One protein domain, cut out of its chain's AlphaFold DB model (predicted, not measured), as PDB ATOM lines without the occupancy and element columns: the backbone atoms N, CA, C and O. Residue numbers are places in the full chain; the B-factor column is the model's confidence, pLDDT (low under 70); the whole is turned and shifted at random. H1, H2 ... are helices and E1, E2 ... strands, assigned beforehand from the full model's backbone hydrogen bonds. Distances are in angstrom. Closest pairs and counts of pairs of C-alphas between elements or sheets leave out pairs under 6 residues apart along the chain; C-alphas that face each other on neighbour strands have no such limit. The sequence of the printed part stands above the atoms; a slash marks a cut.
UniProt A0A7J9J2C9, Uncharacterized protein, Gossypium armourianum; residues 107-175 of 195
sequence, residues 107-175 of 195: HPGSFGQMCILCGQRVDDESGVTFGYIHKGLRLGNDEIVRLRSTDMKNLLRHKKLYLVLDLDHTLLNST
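This is residues 107 to 175 of the 195 residues of an uncharacterized protein of Gossypium armourianum (UniProt A0A7J9J2C9). With little regular structure, this is a small, loop-rich head round the hairpin of E1 and E2, from which helix H1 leads away as an arm; after H1 the backbone turns off, and residues 163 to 175 stick out as a tail. The printed part has 69 residues, of which the named elements E1, E2 and H1, in that order, hold only 23, mixed helix and strand. It is only just loose, close to extended, with a radius of gyration of the C-alphas of 16.4 A, and flat, spanning 45 by 39 by 15 A.

Look first at E1, residues 109 to 111, and E2, residues 137 to 139, an antiparallel hairpin at 168 degrees; N 110 and O 138 are within hydrogen-bond range at 2.8 A. In H1, residues 141 to 157, every O i to N i+4 pair is within that range. The closest C-alphas of E1 and H1, Gly 109 and Glu 143, are 7.7 A apart.

Find C-alpha 109 at (183.458, 142.447, 114.280); E1 runs 7.1 A from there, and E2 7.0 A. H1 runs 24.4 A to C-alpha 157 at (157.215, 148.477, 111.025).

The farthest C-alphas, Cys 118 and Thr 175, are 47.5 A apart. The printed part has no cut; E1 to E2 is a long link, 25 residues. No printed residue is under pLDDT 70.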
ATOM      1  N   HIS A 107     184.618 138.237 109.209       90.50
ATOM      2  CA  HIS A 107     184.973 139.039 110.383       90.50
ATOM      3  C   HIS A 107     184.096 140.296 110.581       90.50
ATOM      4  O   HIS A 107     184.598 141.418 110.520       90.50
ATOM      5  N   PRO A 108     182.787 140.133 110.859       92.31
ATOM      6  CA  PRO A 108     181.867 141.267 110.992       92.31
ATOM      7  C   PRO A 108     182.198 142.171 112.186       92.31
ATOM      8  O   PRO A 108     181.778 143.324 112.225       92.31
ATOM      9  N   GLY A 109     182.973 141.672 113.151       93.44
ATOM     10  CA  GLY A 109     183.458 142.447 114.280       93.44
ATOM     11  C   GLY A 109     184.625 141.789 114.999       93.44
ATOM     12  O   GLY A 109     184.880 140.584 114.856       93.44
ATOM     13  N   SER A 110     185.320 142.594 115.794       93.75
ATOM     14  CA  SER A 110     186.421 142.173 116.647       93.75
ATOM     15  C   SER A 110     186.313 142.768 118.049       93.75
ATOM     16  O   SER A 110     185.696 143.810 118.280       93.75
ATOM     17  N   PHE A 111     186.933 142.076 118.995       93.44
ATOM     18  CA  PHE A 111     187.189 142.560 120.337       93.44
ATOM     19  C   PHE A 111     188.703 142.578 120.552       93.44
ATOM     20  O   PHE A 111     189.362 141.535 120.603       93.44
ATOM     21  N   GLY A 112     189.270 143.782 120.577       90.44
ATOM     22  CA  GLY A 112     190.690 143.989 120.317       90.44
ATOM     23  C   GLY A 112     191.059 143.400 118.953       90.44
ATOM     24  O   GLY A 112     190.379 143.639 117.954       90.44
ATOM     25  N   GLN A 113     192.079 142.548 118.961       90.38
ATOM     26  CA  GLN A 113     192.634 141.901 117.772       90.38
ATOM     27  C   GLN A 113     191.946 140.582 117.421       90.38
ATOM     28  O   GLN A 113     192.455 139.867 116.572       90.38
ATOM     29  N   MET A 114     190.870 140.176 118.101       92.75
ATOM     30  CA  MET A 114     190.251 138.860 117.889       92.75
ATOM     31  C   MET A 114     188.850 139.001 117.318       92.75
ATOM     32  O   MET A 114     188.031 139.741 117.855       92.75
ATOM     33  N   CYS A 115     188.550 138.262 116.253       93.00
ATOM     34  CA  CYS A 115     187.199 138.195 115.718       93.00
ATOM     35  C   CYS A 115     186.234 137.614 116.753       93.00
ATOM     36  O   CYS A 115     186.498 136.556 117.325       93.00
ATOM     37  N   ILE A 116     185.079 138.255 116.918       92.06
ATOM     38  CA  ILE A 116     184.042 137.811 117.860       92.06
ATOM     39  C   ILE A 116     183.380 136.481 117.466       92.06
ATOM     40  O   ILE A 116     182.779 135.836 118.314       92.06
ATOM     41  N   LEU A 117     183.486 136.062 116.197       92.12
ATOM     42  CA  LEU A 117     182.863 134.828 115.703       92.12
ATOM     43  C   LEU A 117     183.827 133.641 115.673       92.12
ATOM     44  O   LEU A 117     183.515 132.576 116.191       92.12
ATOM     45  N   CYS A 118     184.993 133.801 115.046       93.25
ATOM     46  CA  CYS A 118     185.929 132.693 114.834       93.25
ATOM     47  C   CYS A 118     187.154 132.726 115.757       93.25
ATOM     48  O   CYS A 118     187.987 131.824 115.689       93.25
ATOM     49  N   GLY A 119     187.316 133.775 116.573       90.25
ATOM     50  CA  GLY A 119     188.457 133.939 117.481       90.25
ATOM     51  C   GLY A 119     189.811 134.158 116.793       90.25
ATOM     52  O   GLY A 119     190.824 134.306 117.473       90.25
ATOM     53  N   GLN A 120     189.858 134.182 115.459       91.25
ATOM     54  CA  GLN A 120     191.087 134.445 114.712       91.25
ATOM     55  C   GLN A 120     191.523 135.895 114.882       91.25
ATOM     56  O   GLN A 120     190.706 136.779 115.154       91.25
ATOM     57  N   ARG A 121     192.827 136.134 114.707       90.44
ATOM     58  CA  ARG A 121     193.368 137.485 114.768       90.44
ATOM     59  C   ARG A 121     192.933 138.291 113.544       90.44
ATOM     60  O   ARG A 121     193.047 137.797 112.428       90.44
ATOM     61  N   VAL A 122     192.441 139.499 113.780       87.44
ATOM     62  CA  VAL A 122     192.000 140.468 112.771       87.44
ATOM     63  C   VAL A 122     192.782 141.754 112.996       87.44
ATOM     64  O   VAL A 122     193.017 142.130 114.145       87.44
ATOM     65  N   ASP A 123     193.192 142.406 111.910       81.94
ATOM     66  CA  ASP A 123     193.988 143.631 111.970       81.94
ATOM     67  C   ASP A 123     193.218 144.788 112.633       81.94
ATOM     68  O   ASP A 123     192.029 145.026 112.373       81.94
ATOM     69  N   ASP A 124     193.925 145.532 113.488       71.44
ATOM     70  CA  ASP A 124     193.379 146.596 114.338       71.44
ATOM     71  C   ASP A 124     192.911 147.831 113.549       71.44
ATOM     72  O   ASP A 124     192.245 148.704 114.109       71.44
ATOM     73  N   GLU A 125     193.193 147.921 112.247       70.50
ATOM     74  CA  GLU A 125     192.775 149.054 111.417       70.50
ATOM     75  C   GLU A 125     191.371 148.895 110.805       70.50
ATOM     76  O   GLU A 125     190.757 149.884 110.407       70.50
ATOM     77  N   SER A 126     190.766 147.703 110.809       77.94
ATOM     78  CA  SER A 126     189.511 147.457 110.065       77.94
ATOM     79  C   SER A 126     188.219 147.679 110.873       77.94
ATOM     80  O   SER A 126     187.933 146.923 111.793       77.94
ATOM     81  N   GLY A 127     187.413 148.689 110.524       88.44
ATOM     82  CA  GLY A 127     186.072 148.913 111.100       88.44
ATOM     83  C   GLY A 127     185.945 150.083 112.087       88.44
ATOM     84  O   GLY A 127     186.912 150.781 112.402       88.44
ATOM     85  N   VAL A 128     184.723 150.311 112.572       92.81
ATOM     86  CA  VAL A 128     184.359 151.418 113.474       92.81
ATOM     87  C   VAL A 128     184.415 150.956 114.923       92.81
ATOM     88  O   VAL A 128     183.936 149.876 115.261       92.81
ATOM     89  N   THR A 129     184.990 151.788 115.791       93.44
ATOM     90  CA  THR A 129     185.103 151.498 117.227       93.44
ATOM     91  C   THR A 129     183.817 151.852 117.976       93.44
ATOM     92  O   THR A 129     183.259 152.930 117.786       93.44
ATOM     93  N   PHE A 130     183.380 150.966 118.871       93.12
ATOM     94  CA  PHE A 130     182.221 151.136 119.755       93.12
ATOM     95  C   PHE A 130     182.688 151.289 121.210       93.12
ATOM     96  O   PHE A 130     182.188 150.646 122.132       93.12
ATOM     97  N   GLY A 131     183.692 152.151 121.409       91.00
ATOM     98  CA  GLY A 131     184.361 152.344 122.700       91.00
ATOM     99  C   GLY A 131     183.461 152.890 123.810       91.00
ATOM    100  O   GLY A 131     183.790 152.723 124.980       91.00
ATOM    101  N   TYR A 132     182.331 153.501 123.444       91.94
ATOM    102  CA  TYR A 132     181.306 153.955 124.384       91.94
ATOM    103  C   TYR A 132     180.534 152.794 125.032       91.94
ATOM    104  O   TYR A 132     180.009 152.965 126.124       91.94
ATOM    105  N   ILE A 133     180.487 151.622 124.383       92.81
ATOM    106  CA  ILE A 133     179.907 150.392 124.946       92.81
ATOM    107  C   ILE A 133     180.999 149.611 125.668       92.81
ATOM    108  O   ILE A 133     180.899 149.321 126.856       92.81
ATOM    109  N   HIS A 134     182.063 149.264 124.942       93.69
ATOM    110  CA  HIS A 134     183.186 148.534 125.505       93.69
ATOM    111  C   HIS A 134     184.487 148.901 124.794       93.69
ATOM    112  O   HIS A 134     184.576 148.928 123.563       93.69
ATOM    113  N   LYS A 135     185.547 149.125 125.575       92.19
ATOM    114  CA  LYS A 135     186.888 149.389 125.041       92.19
ATOM    115  C   LYS A 135     187.364 148.210 124.190       92.19
ATOM    116  O   LYS A 135     187.373 147.073 124.651       92.19
ATOM    117  N   GLY A 136     187.767 148.483 122.953       90.75
ATOM    118  CA  GLY A 136     188.257 147.463 122.022       90.75
ATOM    119  C   GLY A 136     187.179 146.761 121.193       90.75
ATOM    120  O   GLY A 136     187.548 145.979 120.325       90.75
ATOM    121  N   LEU A 137     185.885 147.045 121.386       93.06
ATOM    122  CA  LEU A 137     184.844 146.549 120.482       93.06
ATOM    123  C   LEU A 137     184.892 147.307 119.148       93.06
ATOM    124  O   LEU A 137     184.861 148.544 119.129       93.06
ATOM    125  N   ARG A 138     184.952 146.573 118.036       94.00
ATOM    126  CA  ARG A 138     184.971 147.121 116.675       94.00
ATOM    127  C   ARG A 138     184.044 146.321 115.770       94.00
ATOM    128  O   ARG A 138     184.005 145.098 115.862       94.00
ATOM    129  N   LEU A 139     183.317 147.000 114.889       94.12
ATOM    130  CA  LEU A 139     182.455 146.367 113.886       94.12
ATOM    131  C   LEU A 139     182.880 146.783 112.478       94.12
ATOM    132  O   LEU A 139     183.250 147.935 112.242       94.12
ATOM    133  N   GLY A 140     182.821 145.845 111.539       92.75
ATOM    134  CA  GLY A 140     183.055 146.102 110.123       92.75
ATOM    135  C   GLY A 140     181.982 147.020 109.534       92.75
ATOM    136  O   GLY A 140     180.841 147.046 109.994       92.75
ATOM    137  N   ASN A 141     182.333 147.776 108.492       92.62
ATOM    138  CA  ASN A 141     181.402 148.722 107.866       92.62
ATOM    139  C   ASN A 141     180.165 148.028 107.285       92.62
ATOM    140  O   ASN A 141     179.054 148.518 107.475       92.62
ATOM    141  N   ASP A 142     180.343 146.872 106.644       92.62
ATOM    142  CA  ASP A 142     179.237 146.099 106.069       92.62
ATOM    143  C   ASP A 142     178.249 145.651 107.150       92.62
ATOM    144  O   ASP A 142     177.034 145.734 106.973       92.62
ATOM    145  N   GLU A 143     178.775 145.258 108.311       94.12
ATOM    146  CA  GLU A 143     177.966 144.869 109.460       94.12
ATOM    147  C   GLU A 143     177.197 146.062 110.036       94.12
ATOM    148  O   GLU A 143     176.011 145.955 110.335       94.12
ATOM    149  N   ILE A 144     177.825 147.236 110.112       94.50
ATOM    150  CA  ILE A 144     177.165 148.468 110.566       94.50
ATOM    151  C   ILE A 144     176.042 148.871 109.613       94.50
ATOM    152  O   ILE A 144     174.963 149.260 110.059       94.50
ATOM    153  N   VAL A 145     176.270 148.781 108.302       95.50
ATOM    154  CA  VAL A 145     175.240 149.068 107.296       95.50
ATOM    155  C   VAL A 145     174.082 148.076 107.420       95.50
ATOM    156  O   VAL A 145     172.917 148.489 107.401       95.50
ATOM    157  N   ARG A 146     174.380 146.783 107.601       96.12
ATOM    158  CA  ARG A 146     173.376 145.734 107.821       96.12
ATOM    159  C   ARG A 146     172.540 145.993 109.076       96.12
ATOM    160  O   ARG A 146     171.312 145.907 109.001       96.12
ATOM    161  N   LEU A 147     173.180 146.330 110.198       95.00
ATOM    162  CA  LEU A 147     172.505 146.657 111.457       95.00
ATOM    163  C   LEU A 147     171.603 147.881 111.287       95.00
ATOM    164  O   LEU A 147     170.395 147.768 111.475       95.00
ATOM    165  N   ARG A 148     172.137 148.996 110.774       95.06
ATOM    166  CA  ARG A 148     171.360 150.224 110.522       95.06
ATOM    167  C   ARG A 148     170.138 149.984 109.636       95.06
ATOM    168  O   ARG A 148     169.058 150.487 109.927       95.06
ATOM    169  N   SER A 149     170.298 149.201 108.570       96.69
ATOM    170  CA  SER A 149     169.196 148.874 107.656       96.69
ATOM    171  C   SER A 149     168.118 148.035 108.340       96.69
ATOM    172  O   SER A 149     166.929 148.217 108.086       96.69
ATOM    173  N   THR A 150     168.531 147.098 109.193       97.12
ATOM    174  CA  THR A 150     167.618 146.222 109.936       97.12
ATOM    175  C   THR A 150     166.847 147.015 110.987       97.12
ATOM    176  O   THR A 150     165.622 146.922 111.047       97.12
ATOM    177  N   ASP A 151     167.544 147.853 111.749       96.25
ATOM    178  CA  ASP A 151     166.951 148.691 112.789       96.25
ATOM    179  C   ASP A 151     165.954 149.691 112.202       96.25
ATOM    180  O   ASP A 151     164.844 149.830 112.711       96.25
ATOM    181  N   MET A 152     166.302 150.329 111.079       94.88
ATOM    182  CA  MET A 152     165.405 151.254 110.388       94.88
ATOM    183  C   MET A 152     164.140 150.551 109.884       94.88
ATOM    184  O   MET A 152     163.037 151.042 110.108       94.88
ATOM    185  N   LYS A 153     164.266 149.359 109.285       96.44
ATOM    186  CA  LYS A 153     163.097 148.557 108.881       96.44
ATOM    187  C   LYS A 153     162.207 148.205 110.072       96.44
ATOM    188  O   LYS A 153     160.986 148.281 109.959       96.44
ATOM    189  N   ASN A 154     162.794 147.835 111.207       96.69
ATOM    190  CA  ASN A 154     162.033 147.526 112.416       96.69
ATOM    191  C   ASN A 154     161.314 148.763 112.971       96.69
ATOM    192  O   ASN A 154     160.129 148.678 113.287       96.69
ATOM    193  N   LEU A 155     161.975 149.921 113.024       95.81
ATOM    194  CA  LEU A 155     161.351 151.177 113.444       95.81
ATOM    195  C   LEU A 155     160.136 151.538 112.589       95.81
ATOM    196  O   LEU A 155     159.071 151.820 113.138       95.81
ATOM    197  N   LEU A 156     160.268 151.450 111.262       94.31
ATOM    198  CA  LEU A 156     159.176 151.734 110.328       94.31
ATOM    199  C   LEU A 156     157.998 150.770 110.513       94.31
ATOM    200  O   LEU A 156     156.851 151.212 110.561       94.31
ATOM    201  N   ARG A 157     158.263 149.471 110.714       96.94
ATOM    202  CA  ARG A 157     157.215 148.477 111.025       96.94
ATOM    203  C   ARG A 157     156.436 148.827 112.290       96.94
ATOM    204  O   ARG A 157     155.239 148.570 112.358       96.94
ATOM    205  N   HIS A 158     157.103 149.422 113.273       96.56
ATOM    206  CA  HIS A 158     156.481 149.876 114.514       96.56
ATOM    207  C   HIS A 158     155.993 151.331 114.464       96.56
ATOM    208  O   HIS A 158     155.515 151.824 115.483       96.56
ATOM    209  N   LYS A 159     156.106 152.020 113.316       95.62
ATOM    210  CA  LYS A 159     155.812 153.455 113.155       95.62
ATOM    211  C   LYS A 159     156.527 154.329 114.203       95.62
ATOM    212  O   LYS A 159     155.962 155.287 114.721       95.62
ATOM    213  N   LYS A 160     157.767 153.968 114.550       96.62
ATOM    214  CA  LYS A 160     158.629 154.680 115.507       96.62
ATOM    215  C   LYS A 160     159.771 155.394 114.783       96.62
ATOM    216  O   LYS A 160     160.165 154.996 113.692       96.62
ATOM    217  N   LEU A 161     160.334 156.417 115.427       94.81
ATOM    218  CA  LEU A 161     161.489 157.187 114.952       94.81
ATOM    219  C   LEU A 161     162.545 157.314 116.059       94.81
ATOM    220  O   LEU A 161     162.238 157.144 117.240       94.81
ATOM    221  N   TYR A 162     163.786 157.631 115.678       93.69
ATOM    222  CA  TYR A 162     164.844 157.962 116.634       93.69
ATOM    223  C   TYR A 162     164.730 159.419 117.082       93.69
ATOM    224  O   TYR A 162     164.780 160.332 116.261       93.69
ATOM    225  N   LEU A 163     164.646 159.630 118.395       94.88
ATOM    226  CA  LEU A 163     164.749 160.944 119.018       94.88
ATOM    227  C   LEU A 163     166.112 161.044 119.711       94.88
ATOM    228  O   LEU A 163     166.372 160.328 120.674       94.88
ATOM    229  N   VAL A 164     166.984 161.914 119.204       94.69
ATOM    230  CA  VAL A 164     168.274 162.215 119.839       94.69
ATOM    231  C   VAL A 164     168.071 163.416 120.755       94.69
ATOM    232  O   VAL A 164     167.738 164.498 120.277       94.69
ATOM    233  N   LEU A 165     168.243 163.213 122.060       95.44
ATOM    234  CA  LEU A 165     168.100 164.254 123.076       95.44
ATOM    235  C   LEU A 165     169.468 164.619 123.635       95.44
ATOM    236  O   LEU A 165     170.253 163.738 123.985       95.44
ATOM    237  N   ASP A 166     169.723 165.920 123.730       94.00
ATOM    238  CA  ASP A 166     170.849 166.425 124.500       94.00
ATOM    239  C   ASP A 166     170.556 166.292 126.001       94.00
ATOM    240  O   ASP A 166     169.395 166.295 126.422       94.00
ATOM    241  N   LEU A 167     171.598 166.137 126.813       93.12
ATOM    242  CA  LEU A 167     171.442 166.017 128.262       93.12
ATOM    243  C   LEU A 167     171.524 167.390 128.918       93.12
ATOM    244  O   LEU A 167     170.537 167.861 129.489       93.12
ATOM    245  N   ASP A 168     172.683 168.035 128.819       90.94
ATOM    246  CA  ASP A 168     172.940 169.305 129.484       90.94
ATOM    247  C   ASP A 168     172.076 170.410 128.877       90.94
ATOM    248  O   ASP A 168     172.003 170.601 127.668       90.94
ATOM    249  N   HIS A 169     171.377 171.140 129.738       84.00
ATOM    250  CA  HIS A 169     170.488 172.242 129.372       84.00
ATOM    251  C   HIS A 169     169.279 171.868 128.491       84.00
ATOM    252  O   HIS A 169     168.516 172.761 128.124       84.00
ATOM    253  N   THR A 170     169.053 170.578 128.210       93.00
ATOM    254  CA  THR A 170     167.809 170.075 127.600       93.00
ATOM    255  C   THR A 170     167.025 169.220 128.591       93.00
ATOM    256  O   THR A 170     165.880 169.542 128.900       93.00
ATOM    257  N   LEU A 171     167.636 168.157 129.122       94.88
ATOM    258  CA  LEU A 171     166.994 167.268 130.099       94.88
ATOM    259  C   LEU A 171     167.443 167.545 131.532       94.88
ATOM    260  O   LEU A 171     166.677 167.324 132.468       94.88
ATOM    261  N   LEU A 172     168.676 168.019 131.710       92.31
ATOM    262  CA  LEU A 172     169.305 168.204 133.011       92.31
ATOM    263  C   LEU A 172     169.904 169.606 133.115       92.31
ATOM    264  O   LEU A 172     170.552 170.090 132.190       92.31
ATOM    265  N   ASN A 173     169.730 170.250 134.268       86.25
ATOM    266  CA  ASN A 173     170.516 171.423 134.634       86.25
ATOM    267  C   ASN A 173     171.586 170.986 135.634       86.25
ATOM    268  O   ASN A 173     171.262 170.617 136.764       86.25
ATOM    269  N   SER A 174     172.845 170.985 135.207       86.75
ATOM    270  CA  SER A 174     173.978 170.559 136.021       86.75
ATOM    271  C   SER A 174     174.760 171.779 136.525       86.75
ATOM    272  O   SER A 174     174.982 172.755 135.811       86.75
ATOM    273  N   THR A 175     175.177 171.745 137.791       86.06
ATOM    274  CA  THR A 175     176.098 172.731 138.371       86.06
ATOM    275  C   THR A 175     177.098 172.017 139.269       86.06
ATOM    276  O   THR A 175     176.794 170.980 139.861       86.06
TER     277      THR A 175